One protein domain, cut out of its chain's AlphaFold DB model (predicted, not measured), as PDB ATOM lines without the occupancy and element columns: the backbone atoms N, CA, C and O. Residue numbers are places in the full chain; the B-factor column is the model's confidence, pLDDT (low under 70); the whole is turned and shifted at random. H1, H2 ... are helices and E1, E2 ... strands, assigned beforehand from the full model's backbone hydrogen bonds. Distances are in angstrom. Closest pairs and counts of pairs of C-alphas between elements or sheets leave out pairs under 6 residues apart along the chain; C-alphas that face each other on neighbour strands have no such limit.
ATOM      1  N   LYS A   2      82.254 129.737  66.127       65.50
ATOM      2  CA  LYS A   2      81.979 129.497  64.686       65.50
ATOM      3  C   LYS A   2      81.089 128.275  64.378       65.50
ATOM      4  O   LYS A   2      80.232 128.365  63.512       65.50
ATOM      5  N   LYS A   3      81.249 127.148  65.092       71.81
ATOM      6  CA  LYS A   3      80.398 125.950  64.907       71.81
ATOM      7  C   LYS A   3      78.946 126.180  65.354       71.81
ATOM      8  O   LYS A   3      78.037 125.863  64.604       71.81
ATOM      9  N   LYS A   4      78.735 126.794  66.528       77.62
ATOM     10  CA  LYS A   4      77.390 127.123  67.045       77.62
ATOM     11  C   LYS A   4      76.660 128.125  66.138       77.62
ATOM     12  O   LYS A   4      75.482 127.936  65.880       77.62
ATOM     13  N   LEU A   5      77.384 129.109  65.591       82.19
ATOM     14  CA  LEU A   5      76.846 130.087  64.636       82.19
ATOM     15  C   LEU A   5      76.432 129.446  63.297       82.19
ATOM     16  O   LEU A   5      75.392 129.780  62.742       82.19
ATOM     17  N   LYS A   6      77.224 128.498  62.776       85.00
ATOM     18  CA  LYS A   6      76.862 127.744  61.562       85.00
ATOM     19  C   LYS A   6      75.615 126.884  61.774       85.00
ATOM     20  O   LYS A   6      74.770 126.821  60.891       85.00
ATOM     21  N   ILE A   7      75.492 126.255  62.946       87.44
ATOM     22  CA  ILE A   7      74.317 125.451  63.306       87.44
ATOM     23  C   ILE A   7      73.074 126.342  63.421       87.44
ATOM     24  O   ILE A   7      72.051 126.018  62.827       87.44
ATOM     25  N   SER A   8      73.161 127.484  64.115       88.50
ATOM     26  CA  SER A   8      72.023 128.406  64.233       88.50
ATOM     27  C   SER A   8      71.583 128.954  62.877       88.50
ATOM     28  O   SER A   8      70.389 129.008  62.600       88.50
ATOM     29  N   LEU A   9      72.535 129.304  62.004       92.00
ATOM     30  CA  LEU A   9      72.228 129.764  60.650       92.00
ATOM     31  C   LEU A   9      71.550 128.666  59.817       92.00
ATOM     32  O   LEU A   9      70.592 128.945  59.104       92.00
ATOM     33  N   GLY A  10      72.006 127.417  59.952       92.69
ATOM     34  CA  GLY A  10      71.374 126.266  59.309       92.69
ATOM     35  C   GLY A  10      69.923 126.068  59.751       92.69
ATOM     36  O   GLY A  10      69.053 125.875  58.910       92.69
ATOM     37  N   ILE A  11      69.638 126.185  61.052       94.19
ATOM     38  CA  ILE A  11      68.270 126.070  61.586       94.19
ATOM     39  C   ILE A  11      67.365 127.174  61.025       94.19
ATOM     40  O   ILE A  11      66.256 126.889  60.577       94.19
ATOM     41  N   ILE A  12      67.846 128.422  61.004       95.19
ATOM     42  CA  ILE A  12      67.097 129.557  60.446       95.19
ATOM     43  C   ILE A  12      66.780 129.317  58.966       95.19
ATOM     44  O   ILE A  12      65.653 129.549  58.537       95.19
ATOM     45  N   LEU A  13      67.747 128.803  58.199       95.12
ATOM     46  CA  LEU A  13      67.550 128.495  56.785       95.12
ATOM     47  C   LEU A  13      66.483 127.411  56.578       95.12
ATOM     48  O   LEU A  13      65.605 127.574  55.735       95.12
ATOM     49  N   VAL A  14      66.522 126.332  57.364       95.75
ATOM     50  CA  VAL A  14      65.523 125.252  57.291       95.75
ATOM     51  C   VAL A  14      64.124 125.774  57.625       95.75
ATOM     52  O   VAL A  14      63.171 125.458  56.915       95.75
ATOM     53  N   LEU A  15      63.993 126.611  58.657       94.88
ATOM     54  CA  LEU A  15      62.716 127.231  59.017       94.88
ATOM     55  C   LEU A  15      62.192 128.144  57.904       94.88
ATOM     56  O   LEU A  15      61.018 128.058  57.548       94.88
ATOM     57  N   ALA A  16      63.054 128.974  57.312       93.31
ATOM     58  CA  ALA A  16      62.675 129.839  56.199       93.31
ATOM     59  C   ALA A  16      62.183 129.026  54.987       93.31
ATOM     60  O   ALA A  16      61.143 129.344  54.412       93.31
ATOM     61  N   LEU A  17      62.877 127.937  54.643       94.56
ATOM     62  CA  LEU A  17      62.462 127.035  53.564       94.56
ATOM     63  C   LEU A  17      61.122 126.358  53.861       94.56
ATOM     64  O   LEU A  17      60.279 126.273  52.968       94.56
ATOM     65  N   ALA A  18      60.892 125.915  55.099       94.25
ATOM     66  CA  ALA A  18      59.623 125.317  55.503       94.25
ATOM     67  C   ALA A  18      58.453 126.311  55.380       94.25
ATOM     68  O   ALA A  18      57.400 125.953  54.857       94.25
ATOM     69  N   ILE A  19      58.655 127.567  55.793       92.69
ATOM     70  CA  ILE A  19      57.662 128.649  55.694       92.69
ATOM     71  C   ILE A  19      57.284 128.919  54.232       92.69
ATOM     72  O   ILE A  19      56.099 128.976  53.895       92.69
ATOM     73  N   VAL A  20      58.283 129.057  53.354       91.88
ATOM     74  CA  VAL A  20      58.059 129.296  51.920       91.88
ATOM     75  C   VAL A  20      57.365 128.096  51.274       91.88
ATOM     76  O   VAL A  20      56.383 128.273  50.555       91.88
ATOM     77  N   SER A  21      57.825 126.879  51.577       93.12
ATOM     78  CA  SER A  21      57.247 125.642  51.037       93.12
ATOM     79  C   SER A  21      55.789 125.471  51.463       93.12
ATOM     80  O   SER A  21      54.938 125.182  50.626       93.12
ATOM     81  N   TYR A  22      55.481 125.719  52.740       93.06
ATOM     82  CA  TYR A  22      54.112 125.694  53.256       93.06
ATOM     83  C   TYR A  22      53.209 126.656  52.485       93.06
ATOM     84  O   TYR A  22      52.151 126.247  52.008       93.06
ATOM     85  N   LYS A  23      53.645 127.914  52.318       93.38
ATOM     86  CA  LYS A  23      52.865 128.927  51.601       93.38
ATOM     87  C   LYS A  23      52.579 128.497  50.159       93.38
ATOM     88  O   LYS A  23      51.445 128.619  49.714       93.38
ATOM     89  N   LEU A  24      53.582 127.991  49.440       93.00
ATOM     90  CA  LEU A  24      53.431 127.571  48.042       93.00
ATOM     91  C   LEU A  24      52.465 126.388  47.893       93.00
ATOM     92  O   LEU A  24      51.526 126.456  47.104       93.00
ATOM     93  N   ILE A  25      52.662 125.330  48.687       93.50
ATOM     94  CA  ILE A  25      51.822 124.123  48.634       93.50
ATOM     95  C   ILE A  25      50.370 124.467  48.984       93.50
ATOM     96  O   ILE A  25      49.445 124.062  48.280       93.50
ATOM     97  N   ALA A  26      50.165 125.239  50.053       94.56
ATOM     98  CA  ALA A  26      48.832 125.637  50.478       94.56
ATOM     99  C   ALA A  26      48.157 126.566  49.459       94.56
ATOM    100  O   ALA A  26      46.985 126.363  49.167       94.56
ATOM    101  N   SER A  27      48.882 127.524  48.870       94.56
ATOM    102  CA  SER A  27      48.328 128.427  47.854       94.56
ATOM    103  C   SER A  27      47.804 127.669  46.635       94.56
ATOM    104  O   SER A  27      46.709 127.969  46.172       94.56
ATOM    105  N   ASN A  28      48.542 126.666  46.146       94.25
ATOM    106  CA  ASN A  28      48.084 125.838  45.026       94.25
ATOM    107  C   ASN A  28      46.825 125.048  45.403       94.25
ATOM    108  O   ASN A  28      45.827 125.109  44.697       94.25
ATOM    109  N   SER A  29      46.823 124.397  46.571       95.88
ATOM    110  CA  SER A  29      45.643 123.659  47.036       95.88
ATOM    111  C   SER A  29      44.418 124.558  47.245       95.88
ATOM    112  O   SER A  29      43.292 124.135  46.994       95.88
ATOM    113  N   ILE A  30      44.613 125.792  47.717       97.38
ATOM    114  CA  ILE A  30      43.533 126.771  47.881       97.38
ATOM    115  C   ILE A  30      43.014 127.232  46.520       97.38
ATOM    116  O   ILE A  30      41.803 127.377  46.382       97.38
ATOM    117  N   LYS A  31      43.897 127.410  45.528       96.94
ATOM    118  CA  LYS A  31      43.518 127.742  44.150       96.94
ATOM    119  C   LYS A  31      42.578 126.685  43.565       96.94
ATOM    120  O   LYS A  31      41.512 127.028  43.072       96.94
ATOM    121  N   ASP A  32      42.911 125.407  43.722       96.38
ATOM    122  CA  ASP A  32      42.039 124.318  43.262       96.38
ATOM    123  C   ASP A  32      40.684 124.345  43.986       96.38
ATOM    124  O   ASP A  32      39.630 124.210  43.372       96.38
ATOM    125  N   LYS A  33      40.693 124.589  45.303       97.25
ATOM    126  CA  LYS A  33      39.471 124.649  46.116       97.25
ATOM    127  C   LYS A  33      38.552 125.806  45.750       97.25
ATOM    128  O   LYS A  33      37.340 125.612  45.797       97.25
ATOM    129  N   ILE A  34      39.088 126.989  45.446       97.88
ATOM    130  CA  ILE A  34      38.249 128.115  45.023       97.88
ATOM    131  C   ILE A  34      37.630 127.834  43.655       97.88
ATOM    132  O   ILE A  34      36.433 128.044  43.517       97.88
ATOM    133  N   TYR A  35      38.366 127.254  42.701       97.62
ATOM    134  CA  TYR A  35      37.761 126.843  41.431       97.62
ATOM    135  C   TYR A  35      36.665 125.801  41.621       97.62
ATOM    136  O   TYR A  35      35.559 126.010  41.141       97.62
ATOM    137  N   SER A  36      36.909 124.743  42.398       96.69
ATOM    138  CA  SER A  36      35.863 123.756  42.683       96.69
ATOM    139  C   SER A  36      34.650 124.374  43.387       96.69
ATOM    140  O   SER A  36      33.521 123.988  43.114       96.69
ATOM    141  N   HIS A  37      34.854 125.335  44.293       96.06
ATOM    142  CA  HIS A  37      33.749 126.044  44.939       96.06
ATOM    143  C   HIS A  37      32.928 126.859  43.929       96.06
ATOM    144  O   HIS A  37      31.704 126.781  43.936       96.06
ATOM    145  N   LEU A  38      33.586 127.591  43.032       96.69
ATOM    146  CA  LEU A  38      32.922 128.372  41.988       96.69
ATOM    147  C   LEU A  38      32.192 127.475  40.974       96.69
ATOM    148  O   LEU A  38      31.052 127.764  40.616       96.69
ATOM    149  N   GLU A  39      32.775 126.330  40.614       96.12
ATOM    150  CA  GLU A  39      32.134 125.302  39.781       96.12
ATOM    151  C   GLU A  39      30.847 124.764  40.402       96.12
ATOM    152  O   GLU A  39      29.847 124.611  39.702       96.12
ATOM    153  N   THR A  40      30.813 124.547  41.722       94.00
ATOM    154  CA  THR A  40      29.579 124.101  42.397       94.00
ATOM    155  C   THR A  40      28.446 125.128  42.356       94.00
ATOM    156  O   THR A  40      27.293 124.751  42.544       94.00
ATOM    157  N   ILE A  41      28.763 126.398  42.093       92.00
ATOM    158  CA  ILE A  41      27.802 127.508  41.983       92.00
ATOM    159  C   ILE A  41      27.476 127.805  40.502       92.00
ATOM    160  O   ILE A  41      26.557 128.556  40.199       92.00
ATOM    161  N   GLY A  42      28.158 127.147  39.556       94.75
ATOM    162  CA  GLY A  42      27.856 127.220  38.124       94.75
ATOM    163  C   GLY A  42      28.815 128.076  37.294       94.75
ATOM    164  O   GLY A  42      28.487 128.375  36.143       94.75
ATOM    165  N   TYR A  43      29.974 128.441  37.846       96.94
ATOM    166  CA  TYR A  43      31.048 129.140  37.136       96.94
ATOM    167  C   TYR A  43      32.129 128.187  36.638       96.94
ATOM    168  O   TYR A  43      32.472 127.207  37.288       96.94
ATOM    169  N   THR A  44      32.717 128.502  35.498       96.12
ATOM    170  CA  THR A  44      33.835 127.770  34.908       96.12
ATOM    171  C   THR A  44      35.124 128.575  35.024       96.12
ATOM    172  O   THR A  44      35.115 129.771  35.305       96.12
ATOM    173  N   GLN A  45      36.267 127.935  34.768       95.06
ATOM    174  CA  GLN A  45      37.549 128.648  34.738       95.06
ATOM    175  C   GLN A  45      37.607 129.735  33.656       95.06
ATOM    176  O   GLN A  45      38.327 130.705  33.840       95.06
ATOM    177  N   ASN A  46      36.838 129.598  32.570       95.88
ATOM    178  CA  ASN A  46      36.788 130.588  31.490       95.88
ATOM    179  C   ASN A  46      36.039 131.868  31.885       95.88
ATOM    180  O   ASN A  46      36.166 132.873  31.192       95.88
ATOM    181  N   ASP A  47      35.256 131.824  32.965       97.31
ATOM    182  CA  ASP A  47      34.534 132.982  33.495       97.31
ATOM    183  C   ASP A  47      35.434 133.862  34.381       97.31
ATOM    184  O   ASP A  47      35.067 134.978  34.737       97.31
ATOM    185  N   ILE A  48      36.615 133.358  34.753       97.00
ATOM    186  CA  ILE A  48      37.484 133.932  35.777       97.00
ATOM    187  C   ILE A  48      38.750 134.482  35.119       97.00
ATOM    188  O   ILE A  48      39.593 133.708  34.671       97.00
ATOM    189  N   ASP A  49      38.913 135.803  35.155       96.56
ATOM    190  CA  ASP A  49      40.108 136.493  34.651       96.56
ATOM    191  C   ASP A  49      41.295 136.237  35.589       96.56
ATOM    192  O   ASP A  49      42.378 135.788  35.197       96.56
ATOM    193  N   ASN A  50      41.079 136.448  36.890       96.56
ATOM    194  CA  ASN A  50      42.156 136.384  37.864       96.56
ATOM    195  C   ASN A  50      41.717 135.815  39.218       96.56
ATOM    196  O   ASN A  50      40.621 136.053  39.725       96.56
ATOM    197  N   VAL A  51      42.638 135.072  39.836       97.56
ATOM    198  CA  VAL A  51      42.526 134.578  41.211       97.56
ATOM    199  C   VAL A  51      43.804 134.931  41.954       97.56
ATOM    200  O   VAL A  51      44.842 134.277  41.794       97.56
ATOM    201  N   GLU A  52      43.725 135.934  42.820       97.12
ATOM    202  CA  GLU A  52      44.834 136.348  43.668       97.12
ATOM    203  C   GLU A  52      44.696 135.745  45.073       97.12
ATOM    204  O   GLU A  52      43.730 135.991  45.796       97.12
ATOM    205  N   ILE A  53      45.707 134.986  45.504       97.50
ATOM    206  CA  ILE A  53      45.753 134.381  46.841       97.50
ATOM    207  C   ILE A  53      46.820 135.081  47.677       97.50
ATOM    208  O   ILE A  53      48.024 134.971  47.433       97.50
ATOM    209  N   LYS A  54      46.375 135.774  48.723       95.62
ATOM    210  CA  LYS A  54      47.231 136.448  49.698       95.62
ATOM    211  C   LYS A  54      47.300 135.650  50.996       95.62
ATOM    212  O   LYS A  54      46.292 135.211  51.542       95.62
ATOM    213  N   HIS A  55      48.512 135.532  51.529       95.25
ATOM    214  CA  HIS A  55      48.805 134.837  52.782       95.25
ATOM    215  C   HIS A  55      49.410 135.786  53.815       95.25
ATOM    216  O   HIS A  55      50.249 136.617  53.464       95.25
ATOM    217  N   SER A  56      49.024 135.643  55.085       93.69
ATOM    218  CA  SER A  56      49.637 136.358  56.207       93.69
ATOM    219  C   SER A  56      49.705 135.489  57.466       93.69
ATOM    220  O   SER A  56      48.696 135.232  58.124       93.69
ATOM    221  N   PHE A  57      50.924 135.101  57.861       90.44
ATOM    222  CA  PHE A  57      51.170 134.429  59.147       90.44
ATOM    223  C   PHE A  57      50.803 135.314  60.345       90.44
ATOM    224  O   PHE A  57      50.303 134.813  61.350       90.44
ATOM    225  N   ILE A  58      51.024 136.629  60.235       92.44
ATOM    226  CA  ILE A  58      50.700 137.587  61.298       92.44
ATOM    227  C   ILE A  58      49.186 137.633  61.512       92.44
ATOM    228  O   ILE A  58      48.735 137.607  62.652       92.44
ATOM    229  N   ASN A  59      48.394 137.607  60.434       91.81
ATOM    230  CA  ASN A  59      46.935 137.579  60.547       91.81
ATOM    231  C   ASN A  59      46.465 136.361  61.337       91.81
ATOM    232  O   ASN A  59      45.647 136.513  62.238       91.81
ATOM    233  N   LYS A  60      47.023 135.179  61.044       88.75
ATOM    234  CA  LYS A  60      46.710 133.951  61.782       88.75
ATOM    235  C   LYS A  60      47.009 134.096  63.272       88.75
ATOM    236  O   LYS A  60      46.179 133.733  64.099       88.75
ATOM    237  N   LEU A  61      48.183 134.637  63.606       90.94
ATOM    238  CA  LEU A  61      48.605 134.838  64.992       90.94
ATOM    239  C   LEU A  61      47.678 135.805  65.746       90.94
ATOM    240  O   LEU A  61      47.438 135.620  66.934       90.94
ATOM    241  N   LEU A  62      47.141 136.804  65.047       92.75
ATOM    242  CA  LEU A  62      46.206 137.795  65.585       92.75
ATOM    243  C   LEU A  62      44.727 137.356  65.516       92.75
ATOM    244  O   LEU A  62      43.848 138.143  65.848       92.75
ATOM    245  N   GLY A  63      44.429 136.126  65.079       87.88
ATOM    246  CA  GLY A  63      43.058 135.602  64.970       87.88
ATOM    247  C   GLY A  63      42.271 136.066  63.731       87.88
ATOM    248  O   GLY A  63      41.097 135.725  63.572       87.88
ATOM    249  N   TYR A  64      42.902 136.808  62.821       91.19
ATOM    250  CA  TYR A  64      42.320 137.201  61.538       91.19
ATOM    251  C   TYR A  64      42.437 136.088  60.483       91.19
ATOM    252  O   TYR A  64      43.076 135.054  60.676       91.19
ATOM    253  N   ASN A  65      41.816 136.303  59.319       93.31
ATOM    254  CA  ASN A  65      41.944 135.414  58.163       93.31
ATOM    255  C   ASN A  65      43.399 135.337  57.670       93.31
ATOM    256  O   ASN A  65      43.967 136.330  57.207       93.31
ATOM    257  N   GLU A  66      43.981 134.140  57.772       94.81
ATOM    258  CA  GLU A  66      45.327 133.814  57.289       94.81
ATOM    259  C   GLU A  66      45.415 133.905  55.760       94.81
ATOM    260  O   GLU A  66      46.365 134.479  55.222       94.81
ATOM    261  N   TRP A  67      44.417 133.342  55.082       97.25
ATOM    262  CA  TRP A  67      44.330 133.251  53.631       97.25
ATOM    263  C   TRP A  67      43.202 134.141  53.141       97.25
ATOM    264  O   TRP A  67      42.061 133.974  53.557       97.25
ATOM    265  N   ARG A  68      43.517 135.076  52.254       96.69
ATOM    266  CA  ARG A  68      42.532 135.897  51.549       96.69
ATOM    267  C   ARG A  68      42.629 135.583  50.072       96.69
ATOM    268  O   ARG A  68      43.732 135.452  49.549       96.69
ATOM    269  N   ILE A  69      41.486 135.445  49.435       98.44
ATOM    270  CA  ILE A  69      41.357 135.061  48.040       98.44
ATOM    271  C   ILE A  69      40.530 136.154  47.384       98.44
ATOM    272  O   ILE A  69      39.494 136.537  47.920       98.44
ATOM    273  N   PHE A  70      41.005 136.663  46.264       98.00
ATOM    274  CA  PHE A  70      40.332 137.682  45.478       98.00
ATOM    275  C   PHE A  70      40.098 137.093  44.096       98.00
ATOM    276  O   PHE A  70      41.039 136.593  43.482       98.00
ATOM    277  N   VAL A  71      38.843 137.082  43.669       98.19
ATOM    278  CA  VAL A  71      38.414 136.530  42.386       98.19
ATOM    279  C   VAL A  71      37.857 137.666  41.550       98.19
ATOM    280  O   VAL A  71      37.039 138.447  42.037       98.19
ATOM    281  N   GLU A  72      38.311 137.743  40.312       97.44
ATOM    282  CA  GLU A  72      37.883 138.714  39.311       97.44
ATOM    283  C   GLU A  72      37.298 137.929  38.138       97.44
ATOM    284  O   GLU A  72      37.894 136.947  37.686       97.44
ATOM    285  N   PHE A  73      36.110 138.327  37.693       97.25
ATOM    286  CA  PHE A  73      35.420 137.684  36.580       97.25
ATOM    287  C   PHE A  73      35.683 138.458  35.292       97.25
ATOM    288  O   PHE A  73      35.715 139.686  35.309       97.25
ATOM    289  N   GLU A  74      35.811 137.742  34.176       96.56
ATOM    290  CA  GLU A  74      36.042 138.328  32.845       96.56
ATOM    291  C   GLU A  74      34.950 139.338  32.464       96.56
ATOM    292  O   GLU A  74      35.225 140.386  31.883       96.56
ATOM    293  N   SER A  75      33.695 139.048  32.828       96.19
ATOM    294  CA  SER A  75      32.549 139.911  32.523       96.19
ATOM    295  C   SER A  75      32.520 141.210  33.334       96.19
ATOM    296  O   SER A  75      31.878 142.165  32.910       96.19
ATOM    297  N   GLU A  76      33.171 141.240  34.502       94.81
ATOM    298  CA  GLU A  76      33.147 142.357  35.457       94.81
ATOM    299  C   GLU A  76      34.568 142.604  36.021       94.81
ATOM    300  O   GLU A  76      34.825 142.381  37.210       94.81
ATOM    301  N   PRO A  77      35.526 143.059  35.189       92.00
ATOM    302  CA  PRO A  77      36.959 143.082  35.522       92.00
ATOM    303  C   PRO A  77      37.338 144.091  36.619       92.00
ATOM    304  O   PRO A  77      38.422 144.011  37.213       92.00
ATOM    305  N   ASP A  78      36.457 145.050  36.901       94.88
ATOM    306  CA  ASP A  78      36.648 146.066  37.939       94.88
ATOM    307  C   ASP A  78      36.120 145.627  39.310       94.88
ATOM    308  O   ASP A  78      36.407 146.288  40.315       94.88
ATOM    309  N   ILE A  79      35.392 144.508  39.372       97.06
ATOM    310  CA  ILE A  79      34.764 143.989  40.585       97.06
ATOM    311  C   ILE A  79      35.563 142.809  41.127       97.06
ATOM    312  O   ILE A  79      35.915 141.864  40.423       97.06
ATOM    313  N   ILE A  80      35.844 142.862  42.425       97.81
ATOM    314  CA  ILE A  80      36.624 141.865  43.144       97.81
ATOM    315  C   ILE A  80      35.734 141.184  44.176       97.81
ATOM    316  O   ILE A  80      35.267 141.800  45.138       97.81
ATOM    317  N   PHE A  81      35.608 139.872  44.037       97.94
ATOM    318  CA  PHE A  81      34.921 139.006  44.979       97.94
ATOM    319  C   PHE A  81      35.919 138.451  45.994       97.94
ATOM    320  O   PHE A  81      36.861 137.731  45.652       97.94
ATOM    321  N   ALA A  82      35.733 138.804  47.263       97.75
ATOM    322  CA  ALA A  82      36.635 138.431  48.340       97.75
ATOM    323  C   ALA A  82      36.154 137.164  49.057       97.75
ATOM    324  O   ALA A  82      35.008 137.061  49.502       97.75
ATOM    325  N   PHE A  83      37.075 136.228  49.259       98.12
ATOM    326  CA  PHE A  83      36.881 135.002  50.020       98.12
ATOM    327  C   PHE A  83      38.030 134.791  51.012       98.12
ATOM    328  O   PHE A  83      39.095 135.410  50.943       98.12
ATOM    329  N   THR A  84      37.825 133.881  51.954       97.62
ATOM    330  CA  THR A  84      38.859 133.373  52.857       97.62
ATOM    331  C   THR A  84      38.883 131.854  52.811       97.62
ATOM    332  O   THR A  84      37.849 131.218  52.602       97.62
ATOM    333  N   TYR A  85      40.062 131.273  53.031       97.06
ATOM    334  CA  TYR A  85      40.186 129.846  53.305       97.06
ATOM    335  C   TYR A  85      40.464 129.630  54.788       97.06
ATOM    336  O   TYR A  85      41.528 129.988  55.306       97.06
ATOM    337  N   ARG A  86      39.495 129.031  55.476       93.00
ATOM    338  CA  ARG A  86      39.540 128.763  56.915       93.00
ATOM    339  C   ARG A  86      38.834 127.441  57.192       93.00
ATOM    340  O   ARG A  86      37.858 127.114  56.532       93.00
ATOM    341  N   ASP A  87      39.367 126.648  58.120       90.56
ATOM    342  CA  ASP A  87      38.766 125.372  58.543       90.56
ATOM    343  C   ASP A  87      38.427 124.427  57.379       90.56
ATOM    344  O   ASP A  87      37.413 123.733  57.364       90.56
ATOM    345  N   LYS A  88      39.333 124.392  56.395       90.75
ATOM    346  CA  LYS A  88      39.238 123.605  55.156       90.75
ATOM    347  C   LYS A  88      38.111 124.012  54.199       90.75
ATOM    348  O   LYS A  88      37.868 123.284  53.235       90.75
ATOM    349  N   GLN A  89      37.498 125.170  54.411       94.56
ATOM    350  CA  GLN A  89      36.379 125.681  53.629       94.56
ATOM    351  C   GLN A  89      36.717 127.028  52.988       94.56
ATOM    352  O   GLN A  89      37.503 127.811  53.526       94.56
ATOM    353  N   ILE A  90      36.120 127.269  51.823       97.31
ATOM    354  CA  ILE A  90      36.074 128.581  51.180       97.31
ATOM    355  C   ILE A  90      34.859 129.317  51.742       97.31
ATOM    356  O   ILE A  90      33.770 128.754  51.788       97.31
ATOM    357  N   ILE A  91      35.054 130.553  52.196       96.50
ATOM    358  CA  ILE A  91      34.001 131.365  52.809       96.50
ATOM    359  C   ILE A  91      33.996 132.735  52.134       96.50
ATOM    360  O   ILE A  91      35.031 133.407  52.101       96.50
ATOM    361  N   ARG A  92      32.839 133.161  51.622       95.31
ATOM    362  CA  ARG A  92      32.610 134.507  51.075       95.31
ATOM    363  C   ARG A  92      32.853 135.566  52.154       95.31
ATOM    364  O   ARG A  92      32.507 135.366  53.317       95.31
ATOM    365  N   GLN A  93      33.506 136.667  51.800       95.50
ATOM    366  CA  GLN A  93      33.792 137.785  52.709       95.50
ATOM    367  C   GLN A  93      33.156 139.098  52.249       95.50
ATOM    368  O   GLN A  93      32.921 139.958  53.091       95.50
ATOM    369  N   GLY A  94      32.881 139.250  50.953       94.69
ATOM    370  CA  GLY A  94      32.193 140.412  50.394       94.69
ATOM    371  C   GLY A  94      32.686 140.756  48.994       94.69
ATOM    372  O   GLY A  94      33.364 139.950  48.352       94.69
ATOM    373  N   ILE A  95      32.361 141.969  48.558       95.88
ATOM    374  CA  ILE A  95      32.675 142.510  47.234       95.88
ATOM    375  C   ILE A  95      33.342 143.877  47.405       95.88
ATOM    376  O   ILE A  95      33.023 144.627  48.327       95.88
ATOM    377  N   THR A  96      34.291 144.199  46.533       94.62
ATOM    378  CA  THR A  96      34.880 145.538  46.409       94.62
ATOM    379  C   THR A  96      35.133 145.859  44.939       94.62
ATOM    380  O   THR A  96      35.122 144.959  44.107       94.62
ATOM    381  N   SER A  97      35.399 147.121  44.613       94.88
ATOM    382  CA  SER A  97      35.789 147.553  43.265       94.88
ATOM    383  C   SER A  97      37.216 148.108  43.239       94.88
ATOM    384  O   SER A  97      37.740 148.563  44.264       94.88
ATOM    385  N   LYS A  98      37.863 148.029  42.071       92.62
ATOM    386  CA  LYS A  98      39.178 148.627  41.786       92.62
ATOM    387  C   LYS A  98      39.098 150.136  41.543       92.62
ATOM    388  O   LYS A  98      40.088 150.833  41.765       92.62
ATOM    389  N   VAL A  99      37.955 150.626  41.060       91.19
ATOM    390  CA  VAL A  99      37.818 151.980  40.491       91.19
ATOM    391  C   VAL A  99      37.135 152.933  41.463       91.19
ATOM    392  O   VAL A  99      37.594 154.060  41.657       91.19
ATOM    393  N   THR A 100      36.051 152.488  42.095       91.00
ATOM    394  CA  THR A 100      35.220 153.318  42.974       91.00
ATOM    395  C   THR A 100      34.805 152.553  44.220       91.00
ATOM    396  O   THR A 100      34.855 151.328  44.281       91.00
ATOM    397  N   GLN A 101      34.408 153.289  45.253       93.81
ATOM    398  CA  GLN A 101      33.730 152.677  46.385       93.81
ATOM    399  C   GLN A 101      32.305 152.326  45.960       93.81
ATOM    400  O   GLN A 101      31.579 153.214  45.524       93.81
ATOM    401  N   LEU A 102      31.940 151.053  46.107       94.75
ATOM    402  CA  LEU A 102      30.580 150.588  45.861       94.75
ATOM    403  C   LEU A 102      29.662 151.032  46.998       94.75
ATOM    404  O   LEU A 102      30.051 150.979  48.174       94.75
ATOM    405  N   ASP A 103      28.450 151.445  46.652       95.88
ATOM    406  CA  ASP A 103      27.380 151.589  47.628       95.88
ATOM    407  C   ASP A 103      26.701 150.240  47.937       95.88
ATOM    408  O   ASP A 103      27.060 149.187  47.410       95.88
ATOM    409  N   ILE A 104      25.751 150.249  48.877       95.56
ATOM    410  CA  ILE A 104      25.081 149.021  49.330       95.56
ATOM    411  C   ILE A 104      24.249 148.393  48.205       95.56
ATOM    412  O   ILE A 104      24.229 147.171  48.095       95.56
ATOM    413  N   ALA A 105      23.589 149.204  47.372       96.62
ATOM    414  CA  ALA A 105      22.737 148.694  46.305       96.62
ATOM    415  C   ALA A 105      23.576 148.020  45.214       96.62
ATOM    416  O   ALA A 105      23.218 146.945  44.743       96.62
ATOM    417  N   GLU A 106      24.728 148.604  44.875       96.06
ATOM    418  CA  GLU A 106      25.682 147.990  43.951       96.06
ATOM    419  C   GLU A 106      26.232 146.666  44.504       96.06
ATOM    420  O   GLU A 106      26.324 145.680  43.773       96.06
ATOM    421  N   ILE A 107      26.573 146.606  45.798       96.19
ATOM    422  CA  ILE A 107      27.028 145.357  46.434       96.19
ATOM    423  C   ILE A 107      25.940 144.278  46.350       96.19
ATOM    424  O   ILE A 107      26.241 143.155  45.950       96.19
ATOM    425  N   GLU A 108      24.693 144.612  46.688       96.19
ATOM    426  CA  GLU A 108      23.559 143.680  46.611       96.19
ATOM    427  C   GLU A 108      23.298 143.203  45.174       96.19
ATOM    428  O   GLU A 108      23.019 142.022  44.957       96.19
ATOM    429  N   GLU A 109      23.444 144.087  44.181       96.62
ATOM    430  CA  GLU A 109      23.331 143.728  42.766       96.62
ATOM    431  C   GLU A 109      24.393 142.695  42.367       96.62
ATOM    432  O   GLU A 109      24.061 141.655  41.790       96.62
ATOM    433  N   TYR A 110      25.667 142.935  42.692       96.69
ATOM    434  CA  TYR A 110      26.740 142.002  42.342       96.69
ATOM    435  C   TYR A 110      26.687 140.696  43.141       96.69
ATOM    436  O   TYR A 110      27.062 139.650  42.605       96.69
ATOM    437  N   ASP A 111      26.218 140.718  44.391       95.50
ATOM    438  CA  ASP A 111      25.953 139.490  45.146       95.50
ATOM    439  C   ASP A 111      24.847 138.672  44.459       95.50
ATOM    440  O   ASP A 111      25.039 137.480  44.227       95.50
ATOM    441  N   SER A 112      23.756 139.310  44.016       96.12
ATOM    442  CA  SER A 112      22.698 138.623  43.262       96.12
ATOM    443  C   SER A 112      23.209 138.048  41.940       96.12
ATOM    444  O   SER A 112      22.929 136.888  41.634       96.12
ATOM    445  N   LYS A 113      23.972 138.824  41.155       95.88
ATOM    446  CA  LYS A 113      24.593 138.333  39.911       95.88
ATOM    447  C   LYS A 113      25.484 137.125  40.188       95.88
ATOM    448  O   LYS A 113      25.448 136.142  39.446       95.88
ATOM    449  N   PHE A 114      26.268 137.187  41.267       95.94
ATOM    450  CA  PHE A 114      27.131 136.088  41.670       95.94
ATOM    451  C   PHE A 114      26.325 134.826  42.004       95.94
ATOM    452  O   PHE A 114      26.623 133.761  41.463       95.94
ATOM    453  N   ASP A 115      25.306 134.936  42.855       94.19
ATOM    454  CA  ASP A 115      24.511 133.792  43.316       94.19
ATOM    455  C   ASP A 115      23.681 133.155  42.189       94.19
ATOM    456  O   ASP A 115      23.458 131.943  42.186       94.19
ATOM    457  N   ASN A 116      23.277 133.951  41.196       93.88
ATOM    458  CA  ASN A 116      22.509 133.486  40.040       93.88
ATOM    459  C   ASN A 116      23.372 132.906  38.904       93.88
ATOM    460  O   ASN A 116      22.829 132.408  37.914       93.88
ATOM    461  N   GLY A 117      24.704 132.951  39.010       92.12
ATOM    462  CA  GLY A 117      25.578 132.456  37.946       92.12
ATOM    463  C   GLY A 117      25.622 133.371  36.715       92.12
ATOM    464  O   GLY A 117      25.750 132.863  35.598       92.12
TER     465      GLY A 117
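What this domain is: This is residues 2 to 117 of the 122 residues of an uncharacterized protein of Clostridiales bacterium TF09-2AC (UniProt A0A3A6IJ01). One very long helix, H1, packs with its later part, residues 23 to 38, slantwise over one face of a strongly twisted sheet of four strands, while its residues 2 to 18 stick out from the body as a free arm. The short helix H3 packs across E3 and E4 beyond the last residue of H1, and little H2 sits between E1 and E2 along the chain, off the sheet. The printed part has 116 residues with three named helices and four named strands in the order H1 E1 H2 E2 E3 E4 H3; the sheet, E1 E2 E3 E4, is antiparallel, and the class is mixed. It is loose, with a radius of gyration of the C-alphas of 18.4 A, and a rod in outline, spanning 64 by 27 by 25 A.

How they stand to each other: H1, residues 2 to 41, is on the sheet at a height of 10.8 A, over E1, residues 48 to 55, E2, residues 67 to 73, and E3, residues 76 to 86. On the local plane it stands at 31 degrees to E1, only just slantwise to the strands. The closest C-alphas of H1 and E1 are those of Ser 27 and Ile 53, 6.6 A apart. H2, residues 57 to 61, is not on the sheet and is apart from H1. E1 and E2 are antiparallel, with N 52 and O 70 within hydrogen-bond range at 2.8 A. E2 and E3 form a hairpin, with N 71 and O 81 at 2.9 A. E3 and E4, residues 89 to 97, form another, with N 84 and O 91 at 2.8 A; E2, E3 and E4 are a meander, each strand the antiparallel neighbour of the one before. E3 bends by 71 degrees at residue 79, and E4 by 50 degrees at residue 94. H3, residues 104 to 115, is on the sheet at a height of 9.3 A, across the strands at 75 degrees to E3 on the local plane; its closest C-alpha pair with E4 is Ile 107 and Ile 95, 6.4 A. H1 and H3 with the sheet make two layers, helices on one face of a sheet. H1 and H3 are close but not clearly touching, about perpendicular at 80 degrees, with the C-alphas of Ile 41 and Asp 115 closest at 7.2 A. In H1, H2 and H3 every O i to N i+4 pair is within hydrogen-bond range.

Where its parts are: H1 runs 58.8 A from C-alpha 2 at (81.979, 129.497, 64.686) to C-alpha 41 at (27.802, 127.508, 41.983). E1 is 20.4 A long, H2 6.4 A, E2 19.7 A, E3 26.2 A and E4 24.2 A. H3 is 16.4 A long and ends at C-alpha 115, (24.511, 133.792, 43.316).

The domain as a whole: The C-alphas farthest apart, of Lys 2 and Ala 105, are 64.9 A apart. Without residues 2 to 18 the body spans 39 by 27 by 22 A. The printed part has no cut and no long link. Mean pLDDT of the printed part is 94.1; residue 2 is under 70.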